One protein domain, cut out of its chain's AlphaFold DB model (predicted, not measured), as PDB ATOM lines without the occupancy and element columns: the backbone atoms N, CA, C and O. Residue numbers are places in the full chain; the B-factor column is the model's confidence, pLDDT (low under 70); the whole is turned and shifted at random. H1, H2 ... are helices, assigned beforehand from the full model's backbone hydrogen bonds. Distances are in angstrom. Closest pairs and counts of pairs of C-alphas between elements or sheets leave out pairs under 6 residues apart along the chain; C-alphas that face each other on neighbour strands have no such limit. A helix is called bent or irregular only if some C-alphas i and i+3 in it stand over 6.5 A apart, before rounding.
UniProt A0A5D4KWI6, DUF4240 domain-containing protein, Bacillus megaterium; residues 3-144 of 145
ATOM      1  N   LEU A   3      34.162   2.449  46.547       86.56
ATOM      2  CA  LEU A   3      34.859   1.222  46.143       86.56
ATOM      3  C   LEU A   3      35.599   0.544  47.313       86.56
ATOM      4  O   LEU A   3      35.354  -0.630  47.561       86.56
ATOM      5  N   ASN A   4      36.382   1.285  48.112       90.62
ATOM      6  CA  ASN A   4      37.064   0.714  49.290       90.62
ATOM      7  C   ASN A   4      36.070   0.172  50.330       90.62
ATOM      8  O   ASN A   4      36.306  -0.861  50.934       90.62
ATOM      9  N   LYS A   5      34.911   0.823  50.526       93.56
ATOM     10  CA  LYS A   5      33.901   0.324  51.481       93.56
ATOM     11  C   LYS A   5      33.305  -1.022  51.069       93.56
ATOM     12  O   LYS A   5      32.819  -1.732  51.938       93.56
ATOM     13  N   ALA A   6      33.276  -1.324  49.772       95.38
ATOM     14  CA  ALA A   6      32.813  -2.605  49.249       95.38
ATOM     15  C   ALA A   6      33.960  -3.602  49.011       95.38
ATOM     16  O   ALA A   6      33.691  -4.745  48.661       95.38
ATOM     17  N   PHE A   7      35.216  -3.202  49.221       95.94
ATOM     18  CA  PHE A   7      36.386  -4.068  49.109       95.94
ATOM     19  C   PHE A   7      36.571  -4.863  50.408       95.94
ATOM     20  O   PHE A   7      37.402  -4.553  51.252       95.94
ATOM     21  N   THR A   8      35.700  -5.849  50.613       96.62
ATOM     22  CA  THR A   8      35.692  -6.714  51.806       96.62
ATOM     23  C   THR A   8      35.564  -8.169  51.374       96.62
ATOM     24  O   THR A   8      34.901  -8.435  50.368       96.62
ATOM     25  N   SER A   9      36.169  -9.093  52.130       97.25
ATOM     26  CA  SER A   9      36.121 -10.523  51.800       97.25
ATOM     27  C   SER A   9      34.679 -11.027  51.708       97.25
ATOM     28  O   SER A   9      34.344 -11.743  50.768       97.25
ATOM     29  N   ASP A  10      33.792 -10.545  52.585       98.06
ATOM     30  CA  ASP A  10      32.373 -10.903  52.566       98.06
ATOM     31  C   ASP A  10      31.659 -10.470  51.271       98.06
ATOM     32  O   ASP A  10      30.878 -11.221  50.686       98.06
ATOM     33  N   VAL A  11      31.896  -9.235  50.815       98.25
ATOM     34  CA  VAL A  11      31.264  -8.716  49.590       98.25
ATOM     35  C   VAL A  11      31.815  -9.438  48.357       98.25
ATOM     36  O   VAL A  11      31.045  -9.714  47.436       98.25
ATOM     37  N   TRP A  12      33.101  -9.800  48.359       98.12
ATOM     38  CA  TRP A  12      33.681 -10.644  47.313       98.12
ATOM     39  C   TRP A  12      33.072 -12.045  47.341       98.12
ATOM     40  O   TRP A  12      32.606 -12.514  46.310       98.12
ATOM     41  N   GLY A  13      32.958 -12.682  48.506       98.06
ATOM     42  CA  GLY A  13      32.353 -14.009  48.633       98.06
ATOM     43  C   GLY A  13      30.915 -14.047  48.120       98.06
ATOM     44  O   GLY A  13      30.533 -14.948  47.379       98.06
ATOM     45  N   ALA A  14      30.123 -13.012  48.409       98.19
ATOM     46  CA  ALA A  14      28.784 -12.893  47.841       98.19
ATOM     47  C   ALA A  14      28.796 -12.782  46.307       98.19
ATOM     48  O   ALA A  14      27.990 -13.435  45.647       98.19
ATOM     49  N   ALA A  15      29.704 -11.983  45.740       97.69
ATOM     50  CA  ALA A  15      29.887 -11.863  44.293       97.69
ATOM     51  C   ALA A  15      30.297 -13.208  43.664       97.69
ATOM     52  O   ALA A  15      29.660 -13.658  42.713       97.69
ATOM     53  N   TYR A  16      31.292 -13.875  44.255       97.12
ATOM     54  CA  TYR A  16      31.794 -15.185  43.851       97.12
ATOM     55  C   TYR A  16      30.672 -16.226  43.811       97.12
ATOM     56  O   TYR A  16      30.461 -16.861  42.784       97.12
ATOM     57  N   LEU A  17      29.894 -16.345  44.889       96.56
ATOM     58  CA  LEU A  17      28.810 -17.322  44.993       96.56
ATOM     59  C   LEU A  17      27.681 -17.071  43.983       96.56
ATOM     60  O   LEU A  17      27.121 -18.009  43.430       96.56
ATOM     61  N   MET A  18      27.327 -15.809  43.731       96.12
ATOM     62  CA  MET A  18      26.278 -15.478  42.758       96.12
ATOM     63  C   MET A  18      26.709 -15.731  41.318       96.12
ATOM     64  O   MET A  18      25.877 -16.102  40.493       96.12
ATOM     65  N   MET A  19      27.982 -15.491  41.009       95.31
ATOM     66  CA  MET A  19      28.510 -15.554  39.646       95.31
ATOM     67  C   MET A  19      29.189 -16.895  39.324       95.31
ATOM     68  O   MET A  19      29.491 -17.147  38.164       95.31
ATOM     69  N   GLY A  20      29.348 -17.799  40.300       94.00
ATOM     70  CA  GLY A  20      30.029 -19.091  40.120       94.00
ATOM     71  C   GLY A  20      31.544 -18.934  39.979       94.00
ATOM     72  O   GLY A  20      32.177 -19.598  39.159       94.00
ATOM     73  N   GLY A  21      32.107 -17.986  40.726       94.69
ATOM     74  CA  GLY A  21      33.473 -17.496  40.595       94.69
ATOM     75  C   GLY A  21      33.511 -15.979  40.415       94.69
ATOM     76  O   GLY A  21      32.571 -15.380  39.898       94.69
ATOM     77  N   CYS A  22      34.594 -15.336  40.853       95.38
ATOM     78  CA  CYS A  22      34.840 -13.926  40.554       95.38
ATOM     79  C   CYS A  22      36.323 -13.581  40.729       95.38
ATOM     80  O   CYS A  22      36.845 -13.677  41.841       95.38
ATOM     81  N   SER A  23      36.990 -13.216  39.631       94.50
ATOM     82  CA  SER A  23      38.351 -12.664  39.625       94.50
ATOM     83  C   SER A  23      38.389 -11.230  40.168       94.50
ATOM     84  O   SER A  23      37.346 -10.626  40.414       94.50
ATOM     85  N   ASP A  24      39.588 -10.671  40.312       93.06
ATOM     86  CA  ASP A  24      39.814  -9.290  40.751       93.06
ATOM     87  C   ASP A  24      39.092  -8.275  39.842       93.06
ATOM     88  O   ASP A  24      38.409  -7.381  40.347       93.06
ATOM     89  N   ASP A  25      39.177  -8.464  38.518       92.25
ATOM     90  CA  ASP A  25      38.498  -7.633  37.511       92.25
ATOM     91  C   ASP A  25      36.972  -7.757  37.643       92.25
ATOM     92  O   ASP A  25      36.282  -6.765  37.876       92.25
ATOM     93  N   CYS A  26      36.458  -8.995  37.685       94.44
ATOM     94  CA  CYS A  26      35.042  -9.270  37.952       94.44
ATOM     95  C   CYS A  26      34.558  -8.577  39.235       94.44
ATOM     96  O   CYS A  26      33.447  -8.044  39.304       94.44
ATOM     97  N   PHE A  27      35.389  -8.568  40.279       95.88
ATOM     98  CA  PHE A  27      35.033  -7.959  41.549       95.88
ATOM     99  C   PHE A  27      35.086  -6.428  41.495       95.88
ATOM    100  O   PHE A  27      34.337  -5.749  42.207       95.88
ATOM    101  N   MET A  28      35.948  -5.846  40.662       94.12
ATOM    102  CA  MET A  28      35.931  -4.416  40.365       94.12
ATOM    103  C   MET A  28      34.616  -4.014  39.694       94.12
ATOM    104  O   MET A  28      33.927  -3.122  40.205       94.12
ATOM    105  N   ASP A  29      34.205  -4.750  38.665       95.00
ATOM    106  CA  ASP A  29      32.977  -4.483  37.913       95.00
ATOM    107  C   ASP A  29      31.730  -4.683  38.769       95.00
ATOM    108  O   ASP A  29      30.796  -3.877  38.732       95.00
ATOM    109  N   PHE A  30      31.736  -5.708  39.627       97.25
ATOM    110  CA  PHE A  30      30.670  -5.933  40.595       97.25
ATOM    111  C   PHE A  30      30.520  -4.769  41.580       97.25
ATOM    112  O   PHE A  30      29.405  -4.326  41.882       97.25
ATOM    113  N   ARG A  31      31.632  -4.233  42.099       96.44
ATOM    114  CA  ARG A  31      31.585  -3.083  43.016       96.44
ATOM    115  C   ARG A  31      31.094  -1.824  42.303       96.44
ATOM    116  O   ARG A  31      30.340  -1.057  42.909       96.44
ATOM    117  N   SER A  32      31.470  -1.632  41.041       95.44
ATOM    118  CA  SER A  32      30.919  -0.583  40.181       95.44
ATOM    119  C   SER A  32      29.403  -0.737  40.031       95.44
ATOM    120  O   SER A  32      28.649   0.170  40.398       95.44
ATOM    121  N   TRP A  33      28.922  -1.914  39.635       97.06
ATOM    122  CA  TRP A  33      27.490  -2.199  39.563       97.06
ATOM    123  C   TRP A  33      26.773  -1.920  40.890       97.06
ATOM    124  O   TRP A  33      25.728  -1.264  40.911       97.06
ATOM    125  N   LEU A  34      27.358  -2.335  42.019       97.75
ATOM    126  CA  LEU A  34      26.781  -2.141  43.349       97.75
ATOM    127  C   LEU A  34      26.650  -0.657  43.723       97.75
ATOM    128  O   LEU A  34      25.675  -0.263  44.371       97.75
ATOM    129  N   ILE A  35      27.609   0.181  43.320       96.31
ATOM    130  CA  ILE A  35      27.530   1.638  43.489       96.31
ATOM    131  C   ILE A  35      26.376   2.208  42.653       96.31
ATOM    132  O   ILE A  35      25.625   3.053  43.154       96.31
ATOM    133  N   ALA A  36      26.184   1.711  41.428       96.12
ATOM    134  CA  ALA A  36      25.096   2.134  40.545       96.12
ATOM    135  C   ALA A  36      23.695   1.775  41.087       96.12
ATOM    136  O   ALA A  36      22.730   2.482  40.795       96.12
ATOM    137  N   GLN A  37      23.579   0.774  41.974       97.12
ATOM    138  CA  GLN A  37      22.325   0.448  42.679       97.12
ATOM    139  C   GLN A  37      21.891   1.514  43.708       97.12
ATOM    140  O   GLN A  37      20.792   1.454  44.271       97.12
ATOM    141  N   GLY A  38      22.746   2.504  43.971       96.88
ATOM    142  CA  GLY A  38      22.468   3.629  44.853       96.88
ATOM    143  C   GLY A  38      22.775   3.365  46.329       96.88
ATOM    144  O   GLY A  38      22.860   2.233  46.811       96.88
ATOM    145  N   GLU A  39      22.916   4.456  47.087       97.31
ATOM    146  CA  GLU A  39      23.442   4.454  48.462       97.31
ATOM    147  C   GLU A  39      22.697   3.501  49.411       97.31
ATOM    148  O   GLU A  39      23.318   2.843  50.250       97.31
ATOM    149  N   ALA A  40      21.369   3.419  49.292       97.94
ATOM    150  CA  ALA A  40      20.547   2.601  50.179       97.94
ATOM    151  C   ALA A  40      20.793   1.097  49.991       97.94
ATOM    152  O   ALA A  40      20.771   0.356  50.973       97.94
ATOM    153  N   VAL A  41      21.016   0.652  48.753       98.25
ATOM    154  CA  VAL A  41      21.319  -0.750  48.432       98.25
ATOM    155  C   VAL A  41      22.769  -1.038  48.780       98.25
ATOM    156  O   VAL A  41      23.027  -1.935  49.581       98.25
ATOM    157  N   PHE A  42      23.686  -0.198  48.294       98.38
ATOM    158  CA  PHE A  42      25.115  -0.276  48.583       98.38
ATOM    159  C   PHE A  42      25.381  -0.440  50.089       98.38
ATOM    160  O   PHE A  42      26.040  -1.379  50.530       98.38
ATOM    161  N   SER A  43      24.782   0.428  50.913       97.94
ATOM    162  CA  SER A  43      24.982   0.416  52.368       97.94
ATOM    163  C   SER A  43      24.418  -0.823  53.065       97.94
ATOM    164  O   SER A  43      24.874  -1.154  54.161       97.94
ATOM    165  N   LYS A  44      23.395  -1.472  52.490       98.19
ATOM    166  CA  LYS A  44      22.861  -2.736  53.014       98.19
ATOM    167  C   LYS A  44      23.787  -3.888  52.667       98.19
ATOM    168  O   LYS A  44      24.119  -4.650  53.563       98.19
ATOM    169  N   VAL A  45      24.220  -3.967  51.410       98.38
ATOM    170  CA  VAL A  45      25.093  -5.040  50.920       98.38
ATOM    171  C   VAL A  45      26.424  -5.031  51.658       98.38
ATOM    172  O   VAL A  45      26.782  -6.048  52.228       98.38
ATOM    173  N   VAL A  46      27.079  -3.874  51.793       97.88
ATOM    174  CA  VAL A  46      28.346  -3.758  52.546       97.88
ATOM    175  C   VAL A  46      28.230  -4.238  54.000       97.88
ATOM    176  O   VAL A  46      29.210  -4.668  54.593       97.88
ATOM    177  N   LYS A  47      27.039  -4.161  54.608       97.94
ATOM    178  CA  LYS A  47      26.811  -4.619  55.991       97.94
ATOM    179  C   LYS A  47      26.321  -6.060  56.089       97.94
ATOM    180  O   LYS A  47      26.439  -6.656  57.154       97.94
ATOM    181  N   ALA A  48      25.655  -6.549  55.051       98.19
ATOM    182  CA  ALA A  48      24.991  -7.842  55.019       98.19
ATOM    183  C   ALA A  48      24.860  -8.307  53.557       98.19
ATOM    184  O   ALA A  48      23.781  -8.150  52.974       98.19
ATOM    185  N   PRO A  49      25.927  -8.868  52.956       98.31
ATOM    186  CA  PRO A  49      25.927  -9.234  51.539       98.31
ATOM    187  C   PRO A  49      24.846 -10.253  51.164       98.31
ATOM    188  O   PRO A  49      24.269 -10.158  50.086       98.31
ATOM    189  N   ASP A  50      24.450 -11.125  52.101       98.56
ATOM    190  CA  ASP A  50      23.339 -12.083  51.945       98.56
ATOM    191  C   ASP A  50      21.990 -11.420  51.565       98.56
ATOM    192  O   ASP A  50      21.079 -12.072  51.058       98.56
ATOM    193  N   TYR A  51      21.847 -10.101  51.767       98.44
ATOM    194  CA  TYR A  51      20.714  -9.304  51.276       98.44
ATOM    195  C   TYR A  51      20.543  -9.367  49.750       98.44
ATOM    196  O   TYR A  51      19.420  -9.237  49.260       98.44
ATOM    197  N   LEU A  52      21.625  -9.578  48.995       98.12
ATOM    198  CA  LEU A  52      21.589  -9.663  47.534       98.12
ATOM    199  C   LEU A  52      20.658 -10.774  47.035       98.12
ATOM    200  O   LEU A  52      20.015 -10.598  46.002       98.12
ATOM    201  N   ALA A  53      20.474 -11.844  47.816       97.69
ATOM    202  CA  ALA A  53      19.530 -12.914  47.505       97.69
ATOM    203  C   ALA A  53      18.079 -12.424  47.372       97.69
ATOM    204  O   ALA A  53      17.308 -13.010  46.614       97.69
ATOM    205  N   ASP A  54      17.711 -11.358  48.090       96.94
ATOM    206  CA  ASP A  54      16.375 -10.754  48.054       96.94
ATOM    207  C   ASP A  54      16.297  -9.563  47.076       96.94
ATOM    208  O   ASP A  54      15.200  -9.148  46.705       96.94
ATOM    209  N   TYR A  55      17.441  -8.982  46.696       97.31
ATOM    210  CA  TYR A  55      17.511  -7.776  45.865       97.31
ATOM    211  C   TYR A  55      17.685  -8.079  44.376       97.31
ATOM    212  O   TYR A  55      17.067  -7.407  43.553       97.31
ATOM    213  N   ILE A  56      18.519  -9.059  44.019       94.69
ATOM    214  CA  ILE A  56      18.851  -9.332  42.618       94.69
ATOM    215  C   ILE A  56      17.640  -9.876  41.856       94.69
ATOM    216  O   ILE A  56      16.965 -10.816  42.296       94.69
ATOM    217  N   SER A  57      17.419  -9.307  40.675       93.88
ATOM    218  CA  SER A  57      16.385  -9.678  39.711       93.88
ATOM    219  C   SER A  57      16.842  -9.323  38.295       93.88
ATOM    220  O   SER A  57      17.718  -8.483  38.140       93.88
ATOM    221  N   GLU A  58      16.198  -9.876  37.268       90.62
ATOM    222  CA  GLU A  58      16.481  -9.522  35.864       90.62
ATOM    223  C   GLU A  58      16.423  -8.007  35.592       90.62
ATOM    224  O   GLU A  58      17.118  -7.509  34.717       90.62
ATOM    225  N   GLU A  59      15.634  -7.248  36.362       91.69
ATOM    226  CA  GLU A  59      15.478  -5.799  36.183       91.69
ATOM    227  C   GLU A  59      16.686  -4.968  36.639       91.69
ATOM    228  O   GLU A  59      16.771  -3.789  36.294       91.69
ATOM    229  N   ASN A  60      17.579  -5.534  37.459       93.19
ATOM    230  CA  ASN A  60      18.710  -4.799  38.033       93.19
ATOM    231  C   ASN A  60      20.074  -5.426  37.762       93.19
ATOM    232  O   ASN A  60      21.074  -4.903  38.251       93.19
ATOM    233  N   LEU A  61      20.124  -6.498  36.976       94.56
ATOM    234  CA  LEU A  61      21.368  -7.018  36.427       94.56
ATOM    235  C   LEU A  61      21.875  -6.074  35.324       94.56
ATOM    236  O   LEU A  61      21.102  -5.330  34.719       94.56
ATOM    237  N   GLY A  62      23.191  -6.054  35.149       89.31
ATOM    238  CA  GLY A  62      23.866  -5.354  34.065       89.31
ATOM    239  C   GLY A  62      23.797  -6.146  32.762       89.31
ATOM    240  O   GLY A  62      22.850  -6.901  32.513       89.31
ATOM    241  N   GLU A  63      24.804  -5.957  31.916       83.75
ATOM    242  CA  GLU A  63      24.908  -6.695  30.661       83.75
ATOM    243  C   GLU A  63      25.029  -8.207  30.903       83.75
ATOM    244  O   GLU A  63      25.444  -8.657  31.972       83.75
ATOM    245  N   GLU A  64      24.566  -8.993  29.928       86.25
ATOM    246  CA  GLU A  64      24.597 -10.467  29.962       86.25
ATOM    247  C   GLU A  64      23.907 -11.104  31.187       86.25
ATOM    248  O   GLU A  64      24.126 -12.266  31.506       86.25
ATOM    249  N   GLY A  65      23.042 -10.360  31.886       90.94
ATOM    250  CA  GLY A  65      22.392 -10.862  33.099       90.94
ATOM    251  C   GLY A  65      23.345 -10.972  34.294       90.94
ATOM    252  O   GLY A  65      23.049 -11.693  35.245       90.94
ATOM    253  N   MET A  66      24.458 -10.235  34.286       94.19
ATOM    254  CA  MET A  66      25.457 -10.255  35.356       94.19
ATOM    255  C   MET A  66      25.438  -8.953  36.165       94.19
ATOM    256  O   MET A  66      25.185  -7.882  35.618       94.19
ATOM    257  N   PRO A  67      25.696  -8.983  37.484       96.06
ATOM    258  CA  PRO A  67      25.752  -7.782  38.312       96.06
ATOM    259  C   PRO A  67      27.091  -7.049  38.118       96.06
ATOM    260  O   PRO A  67      27.840  -6.880  39.073       96.06
ATOM    261  N   GLN A  68      27.410  -6.648  36.886       95.06
ATOM    262  CA  GLN A  68      28.677  -6.028  36.484       95.06
ATOM    263  C   GLN A  68      28.423  -4.699  35.758       95.06
ATOM    264  O   GLN A  68      27.339  -4.474  35.212       95.06
ATOM    265  N   LEU A  69      29.393  -3.786  35.837       94.44
ATOM    266  CA  LEU A  69      29.374  -2.485  35.165       94.44
ATOM    267  C   LEU A  69      30.818  -2.018  34.919       94.44
ATOM    268  O   LEU A  69      31.345  -1.198  35.678       94.44
ATOM    269  N   GLU A  70      31.443  -2.589  33.889       90.88
ATOM    270  CA  GLU A  70      32.846  -2.359  33.512       90.88
ATOM    271  C   GLU A  70      33.086  -0.901  33.106       90.88
ATOM    272  O   GLU A  70      34.025  -0.272  33.590       90.88
ATOM    273  N   GLU A  71      32.177  -0.285  32.339       88.25
ATOM    274  CA  GLU A  71      32.386   1.062  31.783       88.25
ATOM    275  C   GLU A  71      32.521   2.140  32.866       88.25
ATOM    276  O   GLU A  71      33.092   3.212  32.652       88.25
ATOM    277  N   MET A  72      31.991   1.880  34.064       89.19
ATOM    278  CA  MET A  72      32.121   2.821  35.172       89.19
ATOM    279  C   MET A  72      33.524   2.813  35.802       89.19
ATOM    280  O   MET A  72      33.860   3.760  36.518       89.19
ATOM    281  N   THR A  73      34.342   1.788  35.551       86.62
ATOM    282  CA  THR A  73      35.721   1.709  36.056       86.62
ATOM    283  C   THR A  73      36.664   2.653  35.302       86.62
ATOM    284  O   THR A  73      37.530   3.271  35.924       86.62
ATOM    285  N   GLU A  74      36.425   2.875  34.006       86.25
ATOM    286  CA  GLU A  74      37.311   3.653  33.126       86.25
ATOM    287  C   GLU A  74      36.915   5.131  33.004       86.25
ATOM    288  O   GLU A  74      37.778   5.999  32.857       86.25
ATOM    289  N   ILE A  75      35.631   5.464  33.195       90.50
ATOM    290  CA  ILE A  75      35.087   6.808  32.919       90.50
ATOM    291  C   ILE A  75      35.832   7.959  33.621       90.50
ATOM    292  O   ILE A  75      35.866   9.097  33.141       90.50
ATOM    293  N   GLY A  76      36.413   7.691  34.795       91.19
ATOM    294  CA  GLY A  76      37.218   8.666  35.527       91.19
ATOM    295  C   GLY A  76      38.506   9.029  34.788       91.19
ATOM    296  O   GLY A  76      38.864  10.212  34.729       91.19
ATOM    297  N   PHE A  77      39.163   8.022  34.216       93.56
ATOM    298  CA  PHE A  77      40.349   8.193  33.396       93.56
ATOM    299  C   PHE A  77      40.003   8.776  32.026       93.56
ATOM    300  O   PHE A  77      40.651   9.742  31.635       93.56
ATOM    301  N   ASP A  78      38.934   8.326  31.364       93.62
ATOM    302  CA  ASP A  78      38.525   8.865  30.056       93.62
ATOM    303  C   ASP A  78      38.339  10.382  30.110       93.62
ATOM    304  O   ASP A  78      38.930  11.152  29.349       93.62
ATOM    305  N   VAL A  79      37.582  10.856  31.107       94.50
ATOM    306  CA  VAL A  79      37.341  12.289  31.304       94.50
ATOM    307  C   VAL A  79      38.632  13.035  31.648       94.50
ATOM    308  O   VAL A  79      38.777  14.216  31.306       94.50
ATOM    309  N   TYR A  80      39.560  12.395  32.360       95.56
ATOM    310  CA  TYR A  80      40.875  12.969  32.623       95.56
ATOM    311  C   TYR A  80      41.688  13.091  31.330       95.56
ATOM    312  O   TYR A  80      42.189  14.182  31.039       95.56
ATOM    313  N   ALA A  81      41.751  12.027  30.534       96.62
ATOM    314  CA  ALA A  81      42.490  11.964  29.286       96.62
ATOM    315  C   ALA A  81      41.978  13.011  28.290       96.62
ATOM    316  O   ALA A  81      42.750  13.875  27.868       96.62
ATOM    317  N   MET A  82      40.659  13.064  28.058       96.75
ATOM    318  CA  MET A  82      40.015  14.073  27.206       96.75
ATOM    319  C   MET A  82      40.379  15.506  27.626       96.75
ATOM    320  O   MET A  82      40.594  16.388  26.794       96.75
ATOM    321  N   LYS A  83      40.471  15.777  28.936       96.44
ATOM    322  CA  LYS A  83      40.834  17.112  29.446       96.44
ATOM    323  C   LYS A  83      42.304  17.460  29.248       96.44
ATOM    324  O   LYS A  83      42.620  18.647  29.145       96.44
ATOM    325  N   LYS A  84      43.196  16.472  29.274       96.56
ATOM    326  CA  LYS A  84      44.643  16.681  29.144       96.56
ATOM    327  C   LYS A  84      45.077  16.778  27.688       96.56
ATOM    328  O   LYS A  84      45.926  17.614  27.386       96.56
ATOM    329  N   THR A  85      44.476  15.980  26.809       95.62
ATOM    330  CA  THR A  85      44.789  15.958  25.374       95.62
ATOM    331  C   THR A  85      43.960  16.978  24.590       95.62
ATOM    332  O   THR A  85      44.454  17.582  23.638       95.62
ATOM    333  N   GLY A  86      42.718  17.233  25.020       96.31
ATOM    334  CA  GLY A  86      41.731  18.003  24.261       96.31
ATOM    335  C   GLY A  86      41.053  17.199  23.147       96.31
ATOM    336  O   GLY A  86      40.339  17.788  22.334       96.31
ATOM    337  N   GLU A  87      41.286  15.888  23.094       96.19
ATOM    338  CA  GLU A  87      40.678  14.962  22.140       96.19
ATOM    339  C   GLU A  87      39.329  14.457  22.670       96.19
ATOM    340  O   GLU A  87      39.123  14.350  23.879       96.19
ATOM    341  N   GLU A  88      38.384  14.190  21.766       94.12
ATOM    342  CA  GLU A  88      37.063  13.659  22.137       94.12
ATOM    343  C   GLU A  88      37.109  12.163  22.479       94.12
ATOM    344  O   GLU A  88      36.259  11.699  23.229       94.12
ATOM    345  N   ASP A  89      38.092  11.444  21.940       92.88
ATOM    346  CA  ASP A  89      38.270   9.996  22.081       92.88
ATOM    347  C   ASP A  89      39.780   9.683  22.047       92.88
ATOM    348  O   ASP A  89      40.318   9.361  20.985       92.88
ATOM    349  N   PRO A  90      40.509   9.971  23.142       92.44
ATOM    350  CA  PRO A  90      41.948   9.743  23.211       92.44
ATOM    351  C   PRO A  90      42.268   8.246  23.289       92.44
ATOM    352  O   PRO A  90      41.645   7.515  24.053       92.44
ATOM    353  N   ASP A  91      43.295   7.811  22.558       93.62
ATOM    354  CA  ASP A  91      43.844   6.459  22.704       93.62
ATOM    355  C   ASP A  91      44.416   6.239  24.121       93.62
ATOM    356  O   ASP A  91      44.849   7.182  24.794       93.62
ATOM    357  N   TRP A  92      44.480   4.973  24.556       91.81
ATOM    358  CA  TRP A  92      45.124   4.596  25.817       91.81
ATOM    359  C   TRP A  92      46.590   5.051  25.866       91.81
ATOM    360  O   TRP A  92      47.379   4.764  24.961       91.81
ATOM    361  N   ASP A  93      46.964   5.707  26.965       95.44
ATOM    362  CA  ASP A  93      48.310   6.223  27.211       95.44
ATOM    363  C   ASP A  93      48.726   5.932  28.663       95.44
ATOM    364  O   ASP A  93      48.172   6.491  29.615       95.44
ATOM    365  N   ASP A  94      49.725   5.058  28.829       95.81
ATOM    366  CA  ASP A  94      50.246   4.638  30.136       95.81
ATOM    367  C   ASP A  94      50.858   5.798  30.941       95.81
ATOM    368  O   ASP A  94      50.755   5.825  32.171       95.81
ATOM    369  N   GLU A  95      51.506   6.766  30.279       96.75
ATOM    370  CA  GLU A  95      52.090   7.931  30.956       96.75
ATOM    371  C   GLU A  95      50.979   8.843  31.484       96.75
ATOM    372  O   GLU A  95      51.061   9.363  32.602       96.75
ATOM    373  N   LEU A  96      49.912   8.998  30.699       96.62
ATOM    374  CA  LEU A  96      48.743   9.775  31.083       96.62
ATOM    375  C   LEU A  96      47.956   9.105  32.211       96.62
ATOM    376  O   LEU A  96      47.524   9.793  33.140       96.62
ATOM    377  N   TYR A  97      47.813   7.778  32.165       95.19
ATOM    378  CA  TYR A  97      47.213   6.996  33.244       95.19
ATOM    379  C   TYR A  97      48.046   7.091  34.528       95.19
ATOM    380  O   TYR A  97      47.510   7.361  35.602       95.19
ATOM    381  N   GLY A  98      49.375   7.005  34.424       95.38
ATOM    382  CA  GLY A  98      50.275   7.231  35.557       95.38
ATOM    383  C   GLY A  98      50.106   8.621  36.184       95.38
ATOM    384  O   GLY A  98      50.013   8.744  37.406       95.38
ATOM    385  N   ALA A  99      49.991   9.669  35.360       95.88
ATOM    386  CA  ALA A  99      49.741  11.031  35.836       95.88
ATOM    387  C   ALA A  99      48.357  11.189  36.495       95.88
ATOM    388  O   ALA A  99      48.215  11.929  37.473       95.88
ATOM    389  N   PHE A 100      47.340  10.488  35.987       95.12
ATOM    390  CA  PHE A 100      46.014  10.435  36.599       95.12
ATOM    391  C   PHE A 100      46.072   9.839  38.007       95.12
ATOM    392  O   PHE A 100      45.575  10.459  38.951       95.12
ATOM    393  N   LEU A 101      46.726   8.684  38.159       92.69
ATOM    394  CA  LEU A 101      46.893   8.020  39.452       92.69
ATOM    395  C   LEU A 101      47.670   8.893  40.448       92.69
ATOM    396  O   LEU A 101      47.246   9.028  41.595       92.69
ATOM    397  N   GLU A 102      48.742   9.564  40.011       94.31
ATOM    398  CA  GLU A 102      49.493  10.494  40.868       94.31
ATOM    399  C   GLU A 102      48.614  11.666  41.352       94.31
ATOM    400  O   GLU A 102      48.671  12.067  42.516       94.31
ATOM    401  N   GLU A 103      47.749  12.213  40.491       94.50
ATOM    402  CA  GLU A 103      46.818  13.274  40.894       94.50
ATOM    403  C   GLU A 103      45.741  12.794  41.883       94.50
ATOM    404  O   GLU A 103      45.288  13.586  42.721       94.50
ATOM    405  N   LEU A 104      45.308  11.532  41.793       91.56
ATOM    406  CA  LEU A 104      44.389  10.924  42.759       91.56
ATOM    407  C   LEU A 104      45.062  10.713  44.119       91.56
ATOM    408  O   LEU A 104      44.489  11.104  45.143       91.56
ATOM    409  N   ASP A 105      46.291  10.198  44.127       91.25
ATOM    410  CA  ASP A 105      47.116  10.017  45.328       91.25
ATOM    411  C   ASP A 105      47.324  11.348  46.070       91.25
ATOM    412  O   ASP A 105      47.002  11.486  47.251       91.25
ATOM    413  N   GLN A 106      47.690  12.411  45.346       93.75
ATOM    414  CA  GLN A 106      47.835  13.759  45.918       93.75
ATOM    415  C   GLN A 106      46.538  14.312  46.543       93.75
ATOM    416  O   GLN A 106      46.580  15.225  47.378       93.75
ATOM    417  N   LYS A 107      45.372  13.790  46.143       92.00
ATOM    418  CA  LYS A 107      44.056  14.133  46.712       92.00
ATOM    419  C   LYS A 107      43.647  13.214  47.869       92.00
ATOM    420  O   LYS A 107      42.580  13.438  48.444       92.00
ATOM    421  N   GLY A 108      44.463  12.218  48.218       89.56
ATOM    422  CA  GLY A 108      44.154  11.183  49.203       89.56
ATOM    423  C   GLY A 108      43.048  10.233  48.736       89.56
ATOM    424  O   GLY A 108      42.252   9.761  49.552       89.56
ATOM    425  N   LEU A 109      42.928  10.031  47.420       86.31
ATOM    426  CA  LEU A 109      41.969   9.122  46.795       86.31
ATOM    427  C   LEU A 109      42.682   7.834  46.380       86.31
ATOM    428  O   LEU A 109      42.822   7.546  45.199       86.31
ATOM    429  N   GLU A 110      43.125   7.072  47.373       80.88
ATOM    430  CA  GLU A 110      43.766   5.774  47.172       80.88
ATOM    431  C   GLU A 110      42.716   4.649  47.155       80.88
ATOM    432  O   GLU A 110      41.760   4.635  47.953       80.88
ATOM    433  N   CYS A 111      42.894   3.701  46.236       75.88
ATOM    434  CA  CYS A 111      42.195   2.422  46.256       75.88
ATOM    435  C   CYS A 111      42.951   1.457  47.167       75.88
ATOM    436  O   CYS A 111      44.176   1.445  47.186       75.88
ATOM    437  N   GLU A 112      42.218   0.647  47.924       81.50
ATOM    438  CA  GLU A 112      42.834  -0.495  48.598       81.50
ATOM    439  C   GLU A 112      43.146  -1.563  47.545       81.50
ATOM    440  O   GLU A 112      42.283  -1.875  46.722       81.50
ATOM    441  N   GLU A 113      44.383  -2.058  47.551       78.25
ATOM    442  CA  GLU A 113      44.903  -2.979  46.529       78.25
ATOM    443  C   GLU A 113      44.878  -4.438  46.995       78.25
ATOM    444  O   GLU A 113      44.683  -5.336  46.186       78.25
ATOM    445  N   ASP A 114      44.997  -4.664  48.305       87.19
ATOM    446  CA  ASP A 114      45.109  -5.999  48.884       87.19
ATOM    447  C   ASP A 114      43.946  -6.309  49.820       87.19
ATOM    448  O   ASP A 114      43.559  -5.504  50.674       87.19
ATOM    449  N   ILE A 115      43.435  -7.528  49.701       91.56
ATOM    450  CA  ILE A 115      42.399  -8.072  50.564       91.56
ATOM    451  C   ILE A 115      42.743  -9.507  50.934       91.56
ATOM    452  O   ILE A 115      43.034 -10.345  50.084       91.56
ATOM    453  N   GLU A 116      42.715  -9.792  52.230       93.25
ATOM    454  CA  GLU A 116      42.824 -11.159  52.724       93.25
ATOM    455  C   GLU A 116      41.441 -11.807  52.633       93.25
ATOM    456  O   GLU A 116      40.490 -11.350  53.271       93.25
ATOM    457  N   VAL A 117      41.326 -12.831  51.791       94.25
ATOM    458  CA  VAL A 117      40.103 -13.620  51.636       94.25
ATOM    459  C   VAL A 117      40.138 -14.784  52.625       94.25
ATOM    460  O   VAL A 117      41.131 -15.507  52.677       94.25
ATOM    461  N   ASP A 118      39.081 -14.947  53.425       94.69
ATOM    462  CA  ASP A 118      39.006 -15.930  54.517       94.69
ATOM    463  C   ASP A 118      38.143 -17.170  54.205       94.69
ATOM    464  O   ASP A 118      37.853 -17.961  55.103       94.69
ATOM    465  N   TRP A 119      37.791 -17.364  52.931       95.88
ATOM    466  CA  TRP A 119      37.063 -18.512  52.378       95.88
ATOM    467  C   TRP A 119      37.789 -19.066  51.140       95.88
ATOM    468  O   TRP A 119      38.432 -18.310  50.408       95.88
ATOM    469  N   GLU A 120      37.708 -20.378  50.896       93.25
ATOM    470  CA  GLU A 120      38.381 -21.025  49.757       93.25
ATOM    471  C   GLU A 120      37.422 -21.348  48.600       93.25
ATOM    472  O   GLU A 120      37.806 -21.253  47.431       93.25
ATOM    473  N   ASP A 121      36.178 -21.714  48.912       90.81
ATOM    474  CA  ASP A 121      35.173 -22.124  47.931       90.81
ATOM    475  C   ASP A 121      33.728 -21.841  48.392       90.81
ATOM    476  O   ASP A 121      33.468 -21.201  49.413       90.81
ATOM    477  N   GLU A 122      32.752 -22.295  47.603       89.75
ATOM    478  CA  GLU A 122      31.324 -22.091  47.867       89.75
ATOM    479  C   GLU A 122      30.824 -22.796  49.144       89.75
ATOM    480  O   GLU A 122      29.821 -22.360  49.720       89.75
ATOM    481  N   GLU A 123      31.491 -23.860  49.614       91.44
ATOM    482  CA  GLU A 123      31.094 -24.579  50.832       91.44
ATOM    483  C   GLU A 123      31.371 -23.739  52.088       91.44
ATOM    484  O   GLU A 123      30.531 -23.703  52.998       91.44
ATOM    485  N   ASP A 124      32.487 -23.001  52.111       95.50
ATOM    486  CA  ASP A 124      32.818 -22.046  53.181       95.50
ATOM    487  C   ASP A 124      31.831 -20.868  53.227       95.50
ATOM    488  O   ASP A 124      31.486 -20.357  54.299       95.50
ATOM    489  N   LEU A 125      31.312 -20.474  52.061       96.06
ATOM    490  CA  LEU A 125      30.369 -19.367  51.911       96.06
ATOM    491  C   LEU A 125      28.935 -19.733  52.317       96.06
ATOM    492  O   LEU A 125      28.163 -18.858  52.721       96.06
ATOM    493  N   ALA A 126      28.565 -21.015  52.270       95.75
ATOM    494  CA  ALA A 126      27.230 -21.495  52.629       95.75
ATOM    495  C   ALA A 126      26.742 -21.057  54.032       95.75
ATOM    496  O   ALA A 126      25.615 -20.557  54.144       95.75
ATOM    497  N   PRO A 127      27.529 -21.206  55.121       96.62
ATOM    498  CA  PRO A 127      27.133 -20.717  56.441       96.62
ATOM    499  C   PRO A 127      27.163 -19.186  56.571       96.62
ATOM    500  O   PRO A 127      26.443 -18.653  57.419       96.62
ATOM    501  N   MET A 128      27.966 -18.483  55.763       96.50
ATOM    502  CA  MET A 128      28.072 -17.017  55.779       96.50
ATOM    503  C   MET A 128      26.876 -16.359  55.082       96.50
ATOM    504  O   MET A 128      26.305 -15.393  55.597       96.50
ATOM    505  N   PHE A 129      26.461 -16.920  53.943       97.81
ATOM    506  CA  PHE A 129      25.420 -16.381  53.069       97.81
ATOM    507  C   PHE A 129      24.322 -17.415  52.779       97.81
ATOM    508  O   PHE A 129      24.152 -17.868  51.643       97.81
ATOM    509  N   PRO A 130      23.535 -17.818  53.793       98.12
ATOM    510  CA  PRO A 130      22.587 -18.919  53.659       98.12
ATOM    511  C   PRO A 130      21.473 -18.656  52.638       98.12
ATOM    512  O   PRO A 130      20.912 -19.613  52.093       98.12
ATOM    513  N   LYS A 131      21.100 -17.396  52.375       98.31
ATOM    514  CA  LYS A 131      20.092 -17.090  51.351       98.31
ATOM    515  C   LYS A 131      20.695 -17.114  49.958       98.31
ATOM    516  O   LYS A 131      20.059 -17.662  49.059       98.31
ATOM    517  N   LEU A 132      21.884 -16.535  49.788       97.75
ATOM    518  CA  LEU A 132      22.595 -16.578  48.515       97.75
ATOM    519  C   LEU A 132      22.925 -18.015  48.137       97.75
ATOM    520  O   LEU A 132      22.579 -18.424  47.037       97.75
ATOM    521  N   TYR A 133      23.455 -18.808  49.065       97.25
ATOM    522  CA  TYR A 133      23.782 -20.210  48.816       97.25
ATOM    523  C   TYR A 133      22.549 -21.021  48.428       97.25
ATOM    524  O   TYR A 133      22.557 -21.762  47.453       97.25
ATOM    525  N   LYS A 134      21.424 -20.807  49.121       96.94
ATOM    526  CA  LYS A 134      20.154 -21.445  48.754       96.94
ATOM    527  C   LYS A 134      19.688 -21.084  47.337       96.94
ATOM    528  O   LYS A 134      18.969 -21.873  46.731       96.94
ATOM    529  N   ARG A 135      19.990 -19.873  46.860       95.56
ATOM    530  CA  ARG A 135      19.521 -19.372  45.564       95.56
ATOM    531  C   ARG A 135      20.487 -19.686  44.419       95.56
ATOM    532  O   ARG A 135      20.000 -19.956  43.333       95.56
ATOM    533  N   PHE A 136      21.792 -19.634  44.668       94.88
ATOM    534  CA  PHE A 136      22.838 -19.645  43.640       94.88
ATOM    535  C   PHE A 136      23.912 -20.722  43.841       94.88
ATOM    536  O   PHE A 136      24.736 -20.907  42.959       94.88
ATOM    537  N   GLY A 137      23.912 -21.453  44.962       91.00
ATOM    538  CA  GLY A 137      24.954 -22.443  45.276       91.00
ATOM    539  C   GLY A 137      24.905 -23.737  44.455       91.00
ATOM    540  O   GLY A 137      25.809 -24.551  44.566       91.00
ATOM    541  N   GLU A 138      23.856 -23.960  43.657       89.81
ATOM    542  CA  GLU A 138      23.819 -25.042  42.651       89.81
ATOM    543  C   GLU A 138      23.766 -24.489  41.218       89.81
ATOM    544  O   GLU A 138      24.334 -25.082  40.303       89.81
ATOM    545  N   GLU A 139      23.087 -23.355  41.023       91.19
ATOM    546  CA  GLU A 139      22.907 -22.685  39.734       91.19
ATOM    547  C   GLU A 139      23.257 -21.200  39.897       91.19
ATOM    548  O   GLU A 139      22.427 -20.384  40.311       91.19
ATOM    549  N   SER A 140      24.512 -20.853  39.610       92.56
ATOM    550  CA  SER A 140      24.953 -19.457  39.575       92.56
ATOM    551  C   SER A 140      24.365 -18.721  38.363       92.56
ATOM    552  O   SER A 140      23.826 -19.332  37.438       92.56
ATOM    553  N   LEU A 141      24.500 -17.394  38.337       90.62
ATOM    554  CA  LEU A 141      24.065 -16.575  37.202       90.62
ATOM    555  C   LEU A 141      24.765 -16.964  35.889       90.62
ATOM    556  O   LEU A 141      24.141 -16.894  34.837       90.62
ATOM    557  N   ALA A 142      26.001 -17.467  35.953       84.56
ATOM    558  CA  ALA A 142      26.748 -17.925  34.779       84.56
ATOM    559  C   ALA A 142      26.173 -19.201  34.126       84.56
ATOM    560  O   ALA A 142      26.593 -19.574  33.035       84.56
ATOM    561  N   TYR A 143      25.233 -19.891  34.782       66.19
ATOM    562  CA  TYR A 143      24.562 -21.078  34.242       66.19
ATOM    563  C   TYR A 143      23.182 -20.781  33.631       66.19
ATOM    564  O   TYR A 143      22.512 -21.718  33.194       66.19
ATOM    565  N   LEU A 144      22.739 -19.518  33.608       60.03
ATOM    566  CA  LEU A 144      21.382 -19.130  33.193       60.03
ATOM    567  C   LEU A 144      21.221 -18.793  31.692       60.03
ATOM    568  O   LEU A 144      20.176 -18.259  31.317       60.03
TER     569      LEU A 144
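AT A GLANCE: This is residues 3 to 144 of the 145 residues of the protein "DUF4240 domain-containing protein" of Bacillus megaterium (UniProt A0A5D4KWI6). Two lobes of unequal size sit at the two ends of an elongated model: a larger body of seven mostly short helices, H1 to H5 with H8 and H9, and a smaller lobe of two, H6 and H7, set crosswise to each other. Beginning at H3, H6 leads out of the body into the smaller lobe, and the long link of residues 106 to 121 runs back to the helical hairpin of H8 and H9, which packs on H2. The printed part has 142 residues with nine named helices, H1 to H9 in order along the chain, and no named strand, and its class is all helix. It is only just compact, close to loose, with a radius of gyration of the C-alphas of 16.9 A, and it spans 51 by 30 by 26 A.

IN THESE COORDINATES: H1 is residues 3 to 6, beginning at C-alpha 3 at (34.859, 1.222, 46.143). H2, residues 9 to 19, is 15.2 A long from first to last C-alpha, and H3, residues 24 to 36, is 18.6 A long. H4, residues 39 to 45, and H5, residues 49 to 55, have 7 residues each. H6, residues 71 to 85, is the longest helix by residues, 20.4 A from C-alpha 71 at (32.386, 1.062, 31.783) to C-alpha 85; it is irregular, with C-alphas 73 and 76 7.1 A apart. H7, residues 94 to 105, is 16.4 A long. H8, residues 122 to 128, is only just irregular, with C-alphas 124 and 127 6.7 A apart. H9, residues 130 to 136, ends at C-alpha 136 at (22.838, -19.645, 43.640).

HOW THE PARTS SIT: H2 and H3 are the hubs, touching four other helices each. They only just touch each other, with 3 pairs of C-alphas within 8 A, about perpendicular at 87 degrees; the closest C-alphas are those of Trp 12 and Phe 27, 6.5 A apart. H1 touches residues 31 to 35 of H3, closest at the C-alphas of Leu 3 and Arg 31, 6.2 A. H3 and H4 only just touch, with 3 pairs, and only at the corner, closest at the C-alphas of Leu 34 and Phe 42, 5.8 A. H2 and H5 touch at a steep tilt of 39 degrees, the same way, closest at the C-alphas of Val 11 and Pro 49, 5.7 A. H2 and H9 touch at a shallow tilt of 33 degrees, only just short of steep, the same way, closest at the C-alphas of Met 18 and Phe 136, 5.5 A. H5 and H9 touch with 8 pairs, closest at the C-alphas of Ala 53 and Leu 132, 4.9 A. The hairpin of H8 and H9 has a tilt of 38 degrees, only just steep, opposite ways, with the C-alphas of Ala 126 and Tyr 133 closest at 5.3 A. Residues 72 to 73 of H6 touch H3, closest at the C-alphas of Met 72 and Ser 32, 6.2 A, about perpendicular at 89 degrees. H6 and H7 touch about perpendicular at 76 degrees, closest at the C-alphas of Ala 81 and Leu 96, 6.9 A; H7 is apart from H1, H2 and H3, among others. Every O i to N i+4 pair is within hydrogen-bond range in H2, H3, H7 and H9; the counts are 2 of 3 in H4, 9 of 11 in H6, and 1 of 3 in both H5 and H8, where O i to N i+3 pairs within range are 4 of 4 and 3 of 4, and H1 is too short for an O i to N i+4 pair.

THE WHOLE: The two C-alphas farthest apart are those of Gly 86 and Pro 127, 52.4 A. The printed part has no cut. The links from H5 to H6, 15 residues, and from H7 to H8, 16 residues, are long. Residues 103 to 108, of which 103 to 105 belong to H7, stand free. The mean pLDDT of the printed part is 93.6, and residues 143 to 144 are under 70.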